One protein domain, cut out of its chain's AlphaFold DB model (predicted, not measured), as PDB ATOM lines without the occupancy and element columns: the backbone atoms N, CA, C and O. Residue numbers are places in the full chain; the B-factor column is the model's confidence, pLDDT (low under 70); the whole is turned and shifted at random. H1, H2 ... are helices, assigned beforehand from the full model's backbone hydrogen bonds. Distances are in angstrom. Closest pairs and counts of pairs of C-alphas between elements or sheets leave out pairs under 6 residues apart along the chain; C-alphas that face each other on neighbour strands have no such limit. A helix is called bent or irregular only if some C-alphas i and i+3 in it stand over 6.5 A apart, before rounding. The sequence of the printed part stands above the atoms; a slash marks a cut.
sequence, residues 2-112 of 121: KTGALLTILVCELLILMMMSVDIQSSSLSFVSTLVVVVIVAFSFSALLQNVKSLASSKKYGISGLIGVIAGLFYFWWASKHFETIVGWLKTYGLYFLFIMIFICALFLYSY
ATOM      1  N   LYS A   2       5.544  41.907 -11.742       67.75
ATOM      2  CA  LYS A   2       5.831  41.677 -13.181       67.75
ATOM      3  C   LYS A   2       7.324  41.549 -13.516       67.75
ATOM      4  O   LYS A   2       7.711  40.619 -14.209       67.75
ATOM      5  N   THR A   3       8.161  42.428 -12.965       75.94
ATOM      6  CA  THR A   3       9.622  42.379 -13.154       75.94
ATOM      7  C   THR A   3      10.228  41.087 -12.614       75.94
ATOM      8  O   THR A   3      11.129  40.543 -13.233       75.94
ATOM      9  N   GLY A   4       9.695  40.562 -11.504       77.38
ATOM     10  CA  GLY A   4      10.116  39.277 -10.943       77.38
ATOM     11  C   GLY A   4       9.804  38.121 -11.889       77.38
ATOM     12  O   GLY A   4      10.704  37.366 -12.216       77.38
ATOM     13  N   ALA A   5       8.573  38.048 -12.408       75.19
ATOM     14  CA  ALA A   5       8.178  37.009 -13.364       75.19
ATOM     15  C   ALA A   5       8.992  37.058 -14.672       75.19
ATOM     16  O   ALA A   5       9.391  36.014 -15.177       75.19
ATOM     17  N   LEU A   6       9.294  38.254 -15.193       80.38
ATOM     18  CA  LEU A   6      10.164  38.415 -16.367       80.38
ATOM     19  C   LEU A   6      11.600  37.949 -16.093       80.38
ATOM     20  O   LEU A   6      12.192  37.262 -16.919       80.38
ATOM     21  N   LEU A   7      12.147  38.287 -14.923       83.56
ATOM     22  CA  LEU A   7      13.490  37.870 -14.519       83.56
ATOM     23  C   LEU A   7      13.549  36.346 -14.334       83.56
ATOM     24  O   LEU A   7      14.496  35.710 -14.782       83.56
ATOM     25  N   THR A   8      12.504  35.740 -13.761       81.12
ATOM     26  CA  THR A   8      12.385  34.281 -13.640       81.12
ATOM     27  C   THR A   8      12.318  33.595 -15.003       81.12
ATOM     28  O   THR A   8      13.020  32.608 -15.195       81.12
ATOM     29  N   ILE A   9      11.551  34.124 -15.964       85.50
ATOM     30  CA  ILE A   9      11.511  33.591 -17.337       85.50
ATOM     31  C   ILE A   9      12.903  33.647 -17.975       85.50
ATOM     32  O   ILE A   9      13.370  32.637 -18.490       85.50
ATOM     33  N   LEU A  10      13.595  34.785 -17.864       86.00
ATOM     34  CA  LEU A  10      14.935  34.965 -18.426       86.00
ATOM     35  C   LEU A  10      15.956  33.996 -17.809       86.00
ATOM     36  O   LEU A  10      16.764  33.406 -18.520       86.00
ATOM     37  N   VAL A  11      15.895  33.780 -16.492       86.06
ATOM     38  CA  VAL A  11      16.738  32.788 -15.805       86.06
ATOM     39  C   VAL A  11      16.398  31.367 -16.256       86.06
ATOM     40  O   VAL A  11      17.307  30.581 -16.503       86.06
ATOM     41  N   CYS A  12      15.116  31.024 -16.405       85.00
ATOM     42  CA  CYS A  12      14.702  29.713 -16.898       85.00
ATOM     43  C   CYS A  12      15.180  29.455 -18.334       85.00
ATOM     44  O   CYS A  12      15.684  28.370 -18.605       85.00
ATOM     45  N   GLU A  13      15.084  30.433 -19.237       83.12
ATOM     46  CA  GLU A  13      15.601  30.316 -20.607       83.12
ATOM     47  C   GLU A  13      17.123  30.148 -20.638       83.12
ATOM     48  O   GLU A  13      17.637  29.286 -21.352       83.12
ATOM     49  N   LEU A  14      17.849  30.909 -19.814       84.88
ATOM     50  CA  LEU A  14      19.298  30.766 -19.676       84.88
ATOM     51  C   LEU A  14      19.681  29.362 -19.180       84.88
ATOM     52  O   LEU A  14      20.621  28.756 -19.690       84.88
ATOM     53  N   LEU A  15      18.934  28.827 -18.210       81.62
ATOM     54  CA  LEU A  15      19.132  27.476 -17.683       81.62
ATOM     55  C   LEU A  15      18.819  26.397 -18.725       81.62
ATOM     56  O   LEU A  15      19.555  25.415 -18.804       81.62
ATOM     57  N   ILE A  16      17.785  26.585 -19.549       82.50
ATOM     58  CA  ILE A  16      17.479  25.688 -20.673       82.50
ATOM     59  C   ILE A  16      18.636  25.687 -21.678       82.50
ATOM     60  O   ILE A  16      19.131  24.618 -22.032       82.50
ATOM     61  N   LEU A  17      19.105  26.866 -22.098       81.56
ATOM     62  CA  LEU A  17      20.236  26.996 -23.021       81.56
ATOM     63  C   LEU A  17      21.498  26.337 -22.460       81.56
ATOM     64  O   LEU A  17      22.159  25.572 -23.159       81.56
ATOM     65  N   MET A  18      21.799  26.566 -21.180       78.38
ATOM     66  CA  MET A  18      22.910  25.897 -20.508       78.38
ATOM     67  C   MET A  18      22.737  24.379 -20.471       78.38
ATOM     68  O   MET A  18      23.692  23.673 -20.773       78.38
ATOM     69  N   MET A  19      21.550  23.852 -20.157       73.38
ATOM     70  CA  MET A  19      21.305  22.404 -20.171       73.38
ATOM     71  C   MET A  19      21.422  21.789 -21.571       73.38
ATOM     72  O   MET A  19      21.785  20.620 -21.681       73.38
ATOM     73  N   MET A  20      21.123  22.547 -22.629       72.81
ATOM     74  CA  MET A  20      21.275  22.090 -24.014       72.81
ATOM     75  C   MET A  20      22.724  22.169 -24.516       72.81
ATOM     76  O   MET A  20      23.115  21.360 -25.353       72.81
ATOM     77  N   SER A  21      23.523  23.127 -24.034       71.12
ATOM     78  CA  SER A  21      24.928  23.295 -24.440       71.12
ATOM     79  C   SER A  21      25.933  22.546 -23.563       71.12
ATOM     80  O   SER A  21      27.014  22.205 -24.038       71.12
ATOM     81  N   VAL A  22      25.617  22.299 -22.291       69.81
ATOM     82  CA  VAL A  22      26.502  21.598 -21.356       69.81
ATOM     83  C   VAL A  22      26.115  20.129 -21.317       69.81
ATOM     84  O   VAL A  22      25.072  19.760 -20.777       69.81
ATOM     85  N   ASP A  23      26.989  19.264 -21.830       65.06
ATOM     86  CA  ASP A  23      26.818  17.828 -21.642       65.06
ATOM     87  C   ASP A  23      27.154  17.455 -20.194       65.06
ATOM     88  O   ASP A  23      28.308  17.252 -19.809       65.06
ATOM     89  N   ILE A  24      26.122  17.427 -19.349       64.38
ATOM     90  CA  ILE A  24      26.260  17.001 -17.960       64.38
ATOM     91  C   ILE A  24      26.553  15.499 -17.955       64.38
ATOM     92  O   ILE A  24      25.645  14.676 -18.101       64.38
ATOM     93  N   GLN A  25      27.827  15.147 -17.786       68.31
ATOM     94  CA  GLN A  25      28.257  13.774 -17.549       68.31
ATOM     95  C   GLN A  25      28.012  13.397 -16.084       68.31
ATOM     96  O   GLN A  25      28.550  14.008 -15.156       68.31
ATOM     97  N   SER A  26      27.209  12.355 -15.880       65.56
ATOM     98  CA  SER A  26      26.848  11.801 -14.568       65.56
ATOM     99  C   SER A  26      28.077  11.366 -13.762       65.56
ATOM    100  O   SER A  26      28.093  11.499 -12.538       65.56
ATOM    101  N   SER A  27      29.128  10.909 -14.446       67.12
ATOM    102  CA  SER A  27      30.419  10.537 -13.859       67.12
ATOM    103  C   SER A  27      31.108  11.721 -13.179       67.12
ATOM    104  O   SER A  27      31.505  11.614 -12.019       67.12
ATOM    105  N   SER A  28      31.192  12.867 -13.858       72.44
ATOM    106  CA  SER A  28      31.793  14.094 -13.327       72.44
ATOM    107  C   SER A  28      31.023  14.619 -12.117       72.44
ATOM    108  O   SER A  28      31.619  15.024 -11.122       72.44
ATOM    109  N   LEU A  29      29.691  14.556 -12.168       74.31
ATOM    110  CA  LEU A  29      28.824  15.043 -11.095       74.31
ATOM    111  C   LEU A  29      28.894  14.145  -9.850       74.31
ATOM    112  O   LEU A  29      29.021  14.644  -8.731       74.31
ATOM    113  N   SER A  30      28.906  12.824 -10.048       72.25
ATOM    114  CA  SER A  30      29.137  11.842  -8.984       72.25
ATOM    115  C   SER A  30      30.520  12.012  -8.346       72.25
ATOM    116  O   SER A  30      30.643  12.003  -7.120       72.25
ATOM    117  N   PHE A  31      31.559  12.239  -9.156       74.38
ATOM    118  CA  PHE A  31      32.921  12.448  -8.670       74.38
ATOM    119  C   PHE A  31      33.044  13.714  -7.814       74.38
ATOM    120  O   PHE A  31      33.540  13.646  -6.690       74.38
ATOM    121  N   VAL A  32      32.535  14.852  -8.298       80.69
ATOM    122  CA  VAL A  32      32.560  16.122  -7.551       80.69
ATOM    123  C   VAL A  32      31.750  16.014  -6.258       80.69
ATOM    124  O   VAL A  32      32.249  16.384  -5.197       80.69
ATOM    125  N   SER A  33      30.539  15.451  -6.318       77.38
ATOM    126  CA  SER A  33      29.699  15.225  -5.134       77.38
ATOM    127  C   SER A  33      30.411  14.356  -4.091       77.38
ATOM    128  O   SER A  33      30.477  14.696  -2.909       77.38
ATOM    129  N   THR A  34      31.038  13.268  -4.539       78.00
ATOM    130  CA  THR A  34      31.805  12.367  -3.675       78.00
ATOM    131  C   THR A  34      32.990  13.073  -3.034       78.00
ATOM    132  O   THR A  34      33.214  12.911  -1.837       78.00
ATOM    133  N   LEU A  35      33.734  13.877  -3.795       77.31
ATOM    134  CA  LEU A  35      34.879  14.616  -3.274       77.31
ATOM    135  C   LEU A  35      34.457  15.574  -2.152       77.31
ATOM    136  O   LEU A  35      35.106  15.624  -1.109       77.31
ATOM    137  N   VAL A  36      33.332  16.273  -2.320       82.56
ATOM    138  CA  VAL A  36      32.767  17.146  -1.279       82.56
ATOM    139  C   VAL A  36      32.411  16.345  -0.022       82.56
ATOM    140  O   VAL A  36      32.787  16.746   1.080       82.56
ATOM    141  N   VAL A  37      31.754  15.191  -0.164       78.06
ATOM    142  CA  VAL A  37      31.408  14.326   0.978       78.06
ATOM    143  C   VAL A  37      32.656  13.802   1.690       78.06
ATOM    144  O   VAL A  37      32.725  13.881   2.915       78.06
ATOM    145  N   VAL A  38      33.667  13.332   0.953       78.62
ATOM    146  CA  VAL A  38      34.953  12.879   1.514       78.62
ATOM    147  C   VAL A  38      35.587  13.966   2.366       78.62
ATOM    148  O   VAL A  38      36.011  13.699   3.490       78.62
ATOM    149  N   VAL A  39      35.626  15.193   1.847       77.56
ATOM    150  CA  VAL A  39      36.203  16.344   2.541       77.56
ATOM    151  C   VAL A  39      35.418  16.640   3.818       77.56
ATOM    152  O   VAL A  39      36.017  16.722   4.889       77.56
ATOM    153  N   ILE A  40      34.086  16.719   3.751       80.50
ATOM    154  CA  ILE A  40      33.235  16.977   4.925       80.50
ATOM    155  C   ILE A  40      33.431  15.900   5.994       80.50
ATOM    156  O   ILE A  40      33.606  16.224   7.170       80.50
ATOM    157  N   VAL A  41      33.438  14.625   5.606       78.44
ATOM    158  CA  VAL A  41      33.630  13.500   6.528       78.44
ATOM    159  C   VAL A  41      35.032  13.541   7.142       78.44
ATOM    160  O   VAL A  41      35.160  13.466   8.363       78.44
ATOM    161  N   ALA A  42      36.080  13.742   6.341       72.69
ATOM    162  CA  ALA A  42      37.456  13.841   6.827       72.69
ATOM    163  C   ALA A  42      37.649  15.015   7.804       72.69
ATOM    164  O   ALA A  42      38.319  14.862   8.830       72.69
ATOM    165  N   PHE A  43      37.029  16.169   7.536       77.62
ATOM    166  CA  PHE A  43      37.045  17.313   8.450       77.62
ATOM    167  C   PHE A  43      36.246  17.041   9.728       77.62
ATOM    168  O   PHE A  43      36.733  17.328  10.821       77.62
ATOM    169  N   SER A  44      35.070  16.424   9.611       81.75
ATOM    170  CA  SER A  44      34.213  16.091  10.756       81.75
ATOM    171  C   SER A  44      34.909  15.113  11.706       81.75
ATOM    172  O   SER A  44      34.968  15.349  12.911       81.75
ATOM    173  N   PHE A  45      35.524  14.053  11.170       77.25
ATOM    174  CA  PHE A  45      36.296  13.096  11.964       77.25
ATOM    175  C   PHE A  45      37.581  13.705  12.531       77.25
ATOM    176  O   PHE A  45      37.942  13.396  13.664       77.25
ATOM    177  N   SER A  46      38.249  14.598  11.793       70.94
ATOM    178  CA  SER A  46      39.399  15.348  12.319       70.94
ATOM    179  C   SER A  46      39.014  16.190  13.540       70.94
ATOM    180  O   SER A  46      39.717  16.150  14.550       70.94
ATOM    181  N   ALA A  47      37.881  16.895  13.485       74.69
ATOM    182  CA  ALA A  47      37.364  17.677  14.607       74.69
ATOM    183  C   ALA A  47      36.989  16.785  15.807       74.69
ATOM    184  O   ALA A  47      37.300  17.105  16.954       74.69
ATOM    185  N   LEU A  48      36.393  15.619  15.547       72.25
ATOM    186  CA  LEU A  48      36.008  14.659  16.584       72.25
ATOM    187  C   LEU A  48      37.234  14.037  17.283       72.25
ATOM    188  O   LEU A  48      37.260  13.897  18.505       72.25
ATOM    189  N   LEU A  49      38.289  13.731  16.522       68.31
ATOM    190  CA  LEU A  49      39.555  13.187  17.025       68.31
ATOM    191  C   LEU A  49      40.426  14.228  17.741       68.31
ATOM    192  O   LEU A  49      41.229  13.856  18.602       68.31
ATOM    193  N   GLN A  50      40.280  15.522  17.438       65.44
ATOM    194  CA  GLN A  50      40.954  16.584  18.194       65.44
ATOM    195  C   GLN A  50      40.514  16.611  19.664       65.44
ATOM    196  O   GLN A  50      41.367  16.801  20.530       65.44
ATOM    197  N   ASN A  51      39.245  16.302  19.958       65.50
ATOM    198  CA  ASN A  51      38.733  16.197  21.331       65.50
ATOM    199  C   ASN A  51      39.298  15.002  22.123       65.50
ATOM    200  O   ASN A  51      39.216  14.973  23.350       65.50
ATOM    201  N   VAL A  52      39.918  14.021  21.462       63.06
ATOM    202  CA  VAL A  52      40.488  12.842  22.126       63.06
ATOM    203  C   VAL A  52      41.960  13.098  22.458       63.06
ATOM    204  O   VAL A  52      42.835  13.008  21.598       63.06
ATOM    205  N   LYS A  53      42.278  13.398  23.723       55.59
ATOM    206  CA  LYS A  53      43.631  13.777  24.204       55.59
ATOM    207  C   LYS A  53      44.738  12.714  24.007       55.59
ATOM    208  O   LYS A  53      45.904  13.018  24.209       55.59
ATOM    209  N   SER A  54      44.381  11.492  23.599       55.31
ATOM    210  CA  SER A  54      45.230  10.287  23.649       55.31
ATOM    211  C   SER A  54      46.098  10.019  22.400       55.31
ATOM    212  O   SER A  54      47.066   9.269  22.473       55.31
ATOM    213  N   LEU A  55      45.816  10.634  21.240       54.12
ATOM    214  CA  LEU A  55      46.573  10.361  20.001       54.12
ATOM    215  C   LEU A  55      47.482  11.524  19.562       54.12
ATOM    216  O   LEU A  55      47.077  12.688  19.565       54.12
ATOM    217  N   ALA A  56      48.690  11.192  19.092       59.62
ATOM    218  CA  ALA A  56      49.603  12.134  18.444       59.62
ATOM    219  C   ALA A  56      48.941  12.792  17.218       59.62
ATOM    220  O   ALA A  56      48.322  12.105  16.403       59.62
ATOM    221  N   SER A  57      49.096  14.114  17.077       59.22
ATOM    222  CA  SER A  57      48.365  14.935  16.096       59.22
ATOM    223  C   SER A  57      48.467  14.393  14.660       59.22
ATOM    224  O   SER A  57      47.452  14.223  13.996       59.22
ATOM    225  N   SER A  58      49.660  13.976  14.219       61.44
ATOM    226  CA  SER A  58      49.885  13.401  12.879       61.44
ATOM    227  C   SER A  58      49.100  12.098  12.620       61.44
ATOM    228  O   SER A  58      48.502  11.927  11.557       61.44
ATOM    229  N   LYS A  59      48.992  11.206  13.616       64.38
ATOM    230  CA  LYS A  59      48.213   9.961  13.479       64.38
ATOM    231  C   LYS A  59      46.706  10.225  13.418       64.38
ATOM    232  O   LYS A  59      46.004   9.496  12.725       64.38
ATOM    233  N   LYS A  60      46.204  11.272  14.087       65.75
ATOM    234  CA  LYS A  60      44.777  11.648  14.052       65.75
ATOM    235  C   LYS A  60      44.327  12.057  12.652       65.75
ATOM    236  O   LYS A  60      43.300  11.569  12.200       65.75
ATOM    237  N   TYR A  61      45.120  12.887  11.970       65.19
ATOM    238  CA  TYR A  61      44.833  13.323  10.599       65.19
ATOM    239  C   TYR A  61      44.935  12.180   9.581       65.19
ATOM    240  O   TYR A  61      44.130  12.102   8.657       65.19
ATOM    241  N   GLY A  62      45.886  11.256   9.764       72.19
ATOM    242  CA  GLY A  62      45.985  10.067   8.912       72.19
ATOM    243  C   GLY A  62      44.768   9.145   9.045       72.19
ATOM    244  O   GLY A  62      44.227   8.684   8.043       72.19
ATOM    245  N   ILE A  63      44.296   8.919  10.276       76.19
ATOM    246  CA  ILE A  63      43.131   8.064  10.548       76.19
ATOM    247  C   ILE A  63      41.835   8.728  10.065       76.19
ATOM    248  O   ILE A  63      41.023   8.065   9.424       76.19
ATOM    249  N   SER A  64      41.640  10.030  10.308       73.50
ATOM    250  CA  SER A  64      40.456  10.750   9.816       73.50
ATOM    251  C   SER A  64      40.416  10.830   8.289       73.50
ATOM    252  O   SER A  64      39.350  10.663   7.700       73.50
ATOM    253  N   GLY A  65      41.572  11.011   7.643       72.25
ATOM    254  CA  GLY A  65      41.702  10.955   6.189       72.25
ATOM    255  C   GLY A  65      41.350   9.578   5.628       72.25
ATOM    256  O   GLY A  65      40.561   9.487   4.692       72.25
ATOM    257  N   LEU A  66      41.856   8.498   6.237       81.00
ATOM    258  CA  LEU A  66      41.549   7.127   5.817       81.00
ATOM    259  C   LEU A  66      40.049   6.816   5.941       81.00
ATOM    260  O   LEU A  66      39.455   6.260   5.020       81.00
ATOM    261  N   ILE A  67      39.422   7.229   7.048       80.06
ATOM    262  CA  ILE A  67      37.974   7.094   7.257       80.06
ATOM    263  C   ILE A  67      37.203   7.893   6.200       80.06
ATOM    264  O   ILE A  67      36.236   7.379   5.637       80.06
ATOM    265  N   GLY A  68      37.647   9.112   5.883       74.50
ATOM    266  CA  GLY A  68      37.070   9.932   4.819       74.50
ATOM    267  C   GLY A  68      37.138   9.261   3.447       74.50
ATOM    268  O   GLY A  68      36.141   9.243   2.733       74.50
ATOM    269  N   VAL A  69      38.271   8.647   3.093       78.25
ATOM    270  CA  VAL A  69      38.443   7.923   1.820       78.25
ATOM    271  C   VAL A  69      37.556   6.677   1.755       78.25
ATOM    272  O   VAL A  69      36.915   6.439   0.734       78.25
ATOM    273  N   ILE A  70      37.466   5.901   2.842       83.81
ATOM    274  CA  ILE A  70      36.604   4.710   2.910       83.81
ATOM    275  C   ILE A  70      35.129   5.109   2.785       83.81
ATOM    276  O   ILE A  70      34.404   4.546   1.966       83.81
ATOM    277  N   ALA A  71      34.689   6.114   3.547       77.56
ATOM    278  CA  ALA A  71      33.337   6.659   3.440       77.56
ATOM    279  C   ALA A  71      33.061   7.213   2.031       77.56
ATOM    280  O   ALA A  71      31.978   7.007   1.487       77.56
ATOM    281  N   GLY A  72      34.063   7.841   1.414       75.19
ATOM    282  CA  GLY A  72      34.046   8.288   0.026       75.19
ATOM    283  C   GLY A  72      33.819   7.183  -0.983       75.19
ATOM    284  O   GLY A  72      32.993   7.336  -1.868       75.19
ATOM    285  N   LEU A  73      34.519   6.058  -0.849       79.88
ATOM    286  CA  LEU A  73      34.364   4.898  -1.728       79.88
ATOM    287  C   LEU A  73      32.951   4.310  -1.647       79.88
ATOM    288  O   LEU A  73      32.335   4.042  -2.680       79.88
ATOM    289  N   PHE A  74      32.412   4.163  -0.433       81.69
ATOM    290  CA  PHE A  74      31.031   3.715  -0.239       81.69
ATOM    291  C   PHE A  74      30.020   4.711  -0.812       81.69
ATOM    292  O   PHE A  74      29.091   4.312  -1.517       81.69
ATOM    293  N   TYR A  75      30.223   6.006  -0.556       77.62
ATOM    294  CA  TYR A  75      29.368   7.054  -1.095       77.62
ATOM    295  C   TYR A  75      29.444   7.108  -2.618       77.62
ATOM    296  O   TYR A  75      28.402   7.171  -3.247       77.62
ATOM    297  N   PHE A  76      30.629   6.999  -3.223       74.50
ATOM    298  CA  PHE A  76      30.812   6.988  -4.674       74.50
ATOM    299  C   PHE A  76      30.068   5.834  -5.330       74.50
ATOM    300  O   PHE A  76      29.446   6.010  -6.372       74.50
ATOM    301  N   TRP A  77      30.107   4.646  -4.726       77.50
ATOM    302  CA  TRP A  77      29.433   3.481  -5.286       77.50
ATOM    303  C   TRP A  77      27.907   3.628  -5.256       77.50
ATOM    304  O   TRP A  77      27.226   3.298  -6.229       77.50
ATOM    305  N   TRP A  78      27.378   4.185  -4.166       79.19
ATOM    306  CA  TRP A  78      25.963   4.523  -4.041       79.19
ATOM    307  C   TRP A  78      25.571   5.673  -4.985       79.19
ATOM    308  O   TRP A  78      24.639   5.555  -5.779       79.19
ATOM    309  N   ALA A  79      26.339   6.759  -4.959       72.38
ATOM    310  CA  ALA A  79      26.159   7.955  -5.761       72.38
ATOM    311  C   ALA A  79      26.202   7.627  -7.255       72.38
ATOM    312  O   ALA A  79      25.299   8.020  -7.974       72.38
ATOM    313  N   SER A  80      27.171   6.849  -7.729       69.69
ATOM    314  CA  SER A  80      27.292   6.507  -9.149       69.69
ATOM    315  C   SER A  80      26.016   5.852  -9.694       69.69
ATOM    316  O   SER A  80      25.511   6.263 -10.736       69.69
ATOM    317  N   LYS A  81      25.410   4.926  -8.934       70.75
ATOM    318  CA  LYS A  81      24.152   4.271  -9.328       70.75
ATOM    319  C   LYS A  81      22.942   5.207  -9.303       70.75
ATOM    320  O   LYS A  81      22.070   5.097 -10.157       70.75
ATOM    321  N   HIS A  82      22.865   6.114  -8.332       74.69
ATOM    322  CA  HIS A  82      21.699   6.987  -8.173       74.69
ATOM    323  C   HIS A  82      21.794   8.284  -8.989       74.69
ATOM    324  O   HIS A  82      20.782   8.754  -9.507       74.69
ATOM    325  N   PHE A  83      22.991   8.846  -9.168       69.38
ATOM    326  CA  PHE A  83      23.210  10.057  -9.959       69.38
ATOM    327  C   PHE A  83      22.991   9.819 -11.446       69.38
ATOM    328  O   PHE A  83      22.524  10.729 -12.114       69.38
ATOM    329  N   GLU A  84      23.248   8.623 -11.975       69.94
ATOM    330  CA  GLU A  84      22.903   8.317 -13.366       69.94
ATOM    331  C   GLU A  84      21.386   8.412 -13.596       69.94
ATOM    332  O   GLU A  84      20.935   9.070 -14.534       69.94
ATOM    333  N   THR A  85      20.588   7.863 -12.675       73.38
ATOM    334  CA  THR A  85      19.122   7.973 -12.720       73.38
ATOM    335  C   THR A  85      18.645   9.411 -12.506       73.38
ATOM    336  O   THR A  85      17.758   9.865 -13.221       73.38
ATOM    337  N   ILE A  86      19.237  10.153 -11.565       70.56
ATOM    338  CA  ILE A  86      18.876  11.554 -11.291       70.56
ATOM    339  C   ILE A  86      19.237  12.457 -12.473       70.56
ATOM    340  O   ILE A  86      18.435  13.304 -12.854       70.56
ATOM    341  N   VAL A  87      20.412  12.278 -13.080       69.56
ATOM    342  CA  VAL A  87      20.845  13.047 -14.255       69.56
ATOM    343  C   VAL A  87      19.989  12.692 -15.466       69.56
ATOM    344  O   VAL A  87      19.577  13.598 -16.184       69.56
ATOM    345  N   GLY A  88      19.652  11.414 -15.661       71.31
ATOM    346  CA  GLY A  88      18.692  10.994 -16.682       71.31
ATOM    347  C   GLY A  88      17.328  11.656 -16.479       71.31
ATOM    348  O   GLY A  88      16.802  12.283 -17.394       71.31
ATOM    349  N   TRP A  89      16.799  11.618 -15.254       78.94
ATOM    350  CA  TRP A  89      15.535  12.268 -14.914       78.94
ATOM    351  C   TRP A  89      15.600  13.787 -15.100       78.94
ATOM    352  O   TRP A  89      14.667  14.377 -15.627       78.94
ATOM    353  N   LEU A  90      16.712  14.432 -14.743       75.56
ATOM    354  CA  LEU A  90      16.903  15.868 -14.928       75.56
ATOM    355  C   LEU A  90      17.007  16.242 -16.412       75.56
ATOM    356  O   LEU A  90      16.386  17.214 -16.828       75.56
ATOM    357  N   LYS A  91      17.730  15.470 -17.232       71.44
ATOM    358  CA  LYS A  91      17.815  15.701 -18.684       71.44
ATOM    359  C   LYS A  91      16.461  15.487 -19.365       71.44
ATOM    360  O   LYS A  91      16.091  16.275 -20.228       71.44
ATOM    361  N   THR A  92      15.708  14.463 -18.962       75.81
ATOM    362  CA  THR A  92      14.394  14.169 -19.547       75.81
ATOM    363  C   THR A  92      13.317  15.125 -19.042       75.81
ATOM    364  O   THR A  92      12.630  15.723 -19.854       75.81
ATOM    365  N   TYR A  93      13.163  15.300 -17.728       80.06
ATOM    366  CA  TYR A  93      12.054  16.041 -17.114       80.06
ATOM    367  C   TYR A  93      12.390  17.482 -16.724       80.06
ATOM    368  O   TYR A  93      11.479  18.301 -16.619       80.06
ATOM    369  N   GLY A  94      13.665  17.830 -16.540       74.81
ATOM    370  CA  GLY A  94      14.081  19.178 -16.133       74.81
ATOM    371  C   GLY A  94      13.739  20.241 -17.175       74.81
ATOM    372  O   GLY A  94      13.268  21.320 -16.823       74.81
ATOM    373  N   LEU A  95      13.869  19.906 -18.460       76.25
ATOM    374  CA  LEU A  95      13.464  20.774 -19.569       76.25
ATOM    375  C   LEU A  95      11.946  21.020 -19.567       76.25
ATOM    376  O   LEU A  95      11.508  22.168 -19.636       76.25
ATOM    377  N   TYR A  96      11.135  19.969 -19.392       81.38
ATOM    378  CA  TYR A  96       9.679  20.108 -19.272       81.38
ATOM    379  C   TYR A  96       9.278  20.917 -18.033       81.38
ATOM    380  O   TYR A  96       8.374  21.745 -18.108       81.38
ATOM    381  N   PHE A  97       9.971  20.729 -16.908       82.88
ATOM    382  CA  PHE A  97       9.723  21.490 -15.686       82.88
ATOM    383  C   PHE A  97      10.005  22.987 -15.876       82.88
ATOM    384  O   PHE A  97       9.188  23.822 -15.486       82.88
ATOM    385  N   LEU A  98      11.120  23.336 -16.529       81.25
ATOM    386  CA  LEU A  98      11.464  24.723 -16.852       81.25
ATOM    387  C   LEU A  98      10.444  25.353 -17.814       81.25
ATOM    388  O   LEU A  98      10.034  26.493 -17.599       81.25
ATOM    389  N   PHE A  99       9.952  24.608 -18.809       82.88
ATOM    390  CA  PHE A  99       8.875  25.085 -19.680       82.88
ATOM    391  C   PHE A  99       7.554  25.311 -18.938       82.88
ATOM    392  O   PHE A  99       6.894  26.322 -19.166       82.88
ATOM    393  N   ILE A 100       7.176  24.419 -18.018       86.94
ATOM    394  CA  ILE A 100       5.977  24.588 -17.179       86.94
ATOM    395  C   ILE A 100       6.106  25.836 -16.299       86.94
ATOM    396  O   ILE A 100       5.172  26.629 -16.205       86.94
ATOM    397  N   MET A 101       7.274  26.049 -15.695       83.81
ATOM    398  CA  MET A 101       7.598  27.249 -14.920       83.81
ATOM    399  C   MET A 101       7.430  28.534 -15.745       83.81
ATOM    400  O   MET A 101       6.766  29.473 -15.297       83.81
ATOM    401  N   ILE A 102       7.978  28.567 -16.965       85.88
ATOM    402  CA  ILE A 102       7.818  29.693 -17.898       85.88
ATOM    403  C   ILE A 102       6.340  29.892 -18.242       85.88
ATOM    404  O   ILE A 102       5.848  31.019 -18.202       85.88
ATOM    405  N   PHE A 103       5.610  28.811 -18.519       86.31
ATOM    406  CA  PHE A 103       4.188  28.856 -18.849       86.31
ATOM    407  C   PHE A 103       3.340  29.435 -17.706       86.31
ATOM    408  O   PHE A 103       2.496  30.299 -17.939       86.31
ATOM    409  N   ILE A 104       3.607  29.037 -16.458       86.50
ATOM    410  CA  ILE A 104       2.940  29.591 -15.271       86.50
ATOM    411  C   ILE A 104       3.271  31.081 -15.110       86.50
ATOM    412  O   ILE A 104       2.369  31.886 -14.872       86.50
ATOM    413  N   CYS A 105       4.537  31.475 -15.282       82.62
ATOM    414  CA  CYS A 105       4.937  32.884 -15.214       82.62
ATOM    415  C   CYS A 105       4.267  33.721 -16.313       82.62
ATOM    416  O   CYS A 105       3.812  34.835 -16.050       82.62
ATOM    417  N   ALA A 106       4.158  33.179 -17.528       81.56
ATOM    418  CA  ALA A 106       3.482  33.816 -18.651       81.56
ATOM    419  C   ALA A 106       1.972  33.959 -18.399       81.56
ATOM    420  O   ALA A 106       1.421  35.042 -18.605       81.56
ATOM    421  N   LEU A 107       1.311  32.923 -17.869       84.56
ATOM    422  CA  LEU A 107      -0.091  32.991 -17.442       84.56
ATOM    423  C   LEU A 107      -0.307  34.026 -16.336       84.56
ATOM    424  O   LEU A 107      -1.302  34.751 -16.365       84.56
ATOM    425  N   PHE A 108       0.622  34.125 -15.383       81.25
ATOM    426  CA  PHE A 108       0.569  35.126 -14.324       81.25
ATOM    427  C   PHE A 108       0.710  36.540 -14.894       81.25
ATOM    428  O   PHE A 108      -0.084  37.414 -14.558       81.25
ATOM    429  N   LEU A 109       1.661  36.769 -15.806       79.69
ATOM    430  CA  LEU A 109       1.833  38.052 -16.496       79.69
ATOM    431  C   LEU A 109       0.613  38.435 -17.345       79.69
ATOM    432  O   LEU A 109       0.230  39.605 -17.341       79.69
ATOM    433  N   TYR A 110       0.001  37.461 -18.027       77.25
ATOM    434  CA  TYR A 110      -1.200  37.644 -18.843       77.25
ATOM    435  C   TYR A 110      -2.446  37.929 -17.992       77.25
ATOM    436  O   TYR A 110      -3.207  38.850 -18.291       77.25
ATOM    437  N   SER A 111      -2.633  37.197 -16.888       74.38
ATOM    438  CA  SER A 111      -3.741  37.417 -15.944       74.38
ATOM    439  C   SER A 111      -3.579  38.689 -15.117       74.38
ATOM    440  O   SER A 111      -4.567  39.201 -14.587       74.38
ATOM    441  N   TYR A 112      -2.366  39.245 -15.030       67.38
ATOM    442  CA  TYR A 112      -2.111  40.543 -14.415       67.38
ATOM    443  C   TYR A 112      -2.619  41.674 -15.328       67.38
ATOM    444  O   TYR A 112      -1.840  42.446 -15.912       67.38
TER     445      TYR A 112
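Overview. This is residues 2 to 112 of the 121 residues of an uncharacterized protein of Wenyingzhuangia fucanilytica (UniProt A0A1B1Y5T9). One long bent helix, H3, makes a wide V, and a shorter helix packs beside each of its two arms: H2 beside the first part of H3a, as a long helical hairpin, and H1 beside H3b. A kink near residue 79 in H3a adds to the turn between the two pairs, and H1 and H2 stay apart. The printed part has 111 residues with three named helices, in the order H1, H2, H3 along the chain, and no named strand; the class is all helix. The whole is extended, with a radius of gyration of the C-alphas of 21.6 A and spans of 69 by 28 by 18 A.

Along the chain. H1 is residues 2 to 21, 28.8 A from first to last C-alpha, beginning with C-alpha 2 at (5.831, 41.677, -13.181). A tight link of 4 residues leads to H2, residues 26 to 50, 36.0 A long. A short link of 6 residues leads to H3, residues 57 to 111. By its hydrogen bonds H3 was assigned as one helix, but it is bent: C-alphas 92 and 95 are 6.7 A apart. Its arm H3a is residues 57 to 92, 49.2 A long, beginning with C-alpha 57 at (48.365, 14.935, 16.096), and has a kink of 42 degrees near residue 79. Its arm H3b is residues 95 to 111, 24.2 A long, ending with C-alpha 111 at (-3.741, 37.417, -15.944). Residues 93 and 94 belong to neither arm.

Arrangement. H1 and H3b touch, their closest C-alphas being those of Ile 9 and Ile 102, 5.4 A apart. They run opposite ways at a shallow tilt of 20 degrees. H1 and H3a are close but not clearly touching: their closest C-alphas, of Met 19 and Lys 91, are 7.7 A apart, and their lines are about perpendicular, at 82 degrees. H2 and H3a form a helical hairpin and touch, with the C-alphas of Ala 42 and Gly 68 closest at 4.4 A. They run opposite ways at a shallow tilt of 29 degrees. H3a and H3b stand at a steep tilt of 67 degrees. H2 is apart from H3b, and H1 is apart from H2. In H1, H2 and H3b every O i to N i+4 pair is within hydrogen-bond range; in H3a 30 of 32 are.

Size, cuts and confidence. The two C-alphas farthest apart, of Ser 54 and Tyr 110, are separated by 68.6 A, while the first and last printed C-alphas, of Lys 2 and Tyr 112, are 8.1 A apart. The printed part has no cut and no long link. The mean pLDDT of the printed part is 75.2; 25 residues are under 70, among them residues 22 to 27 and 49 to 61.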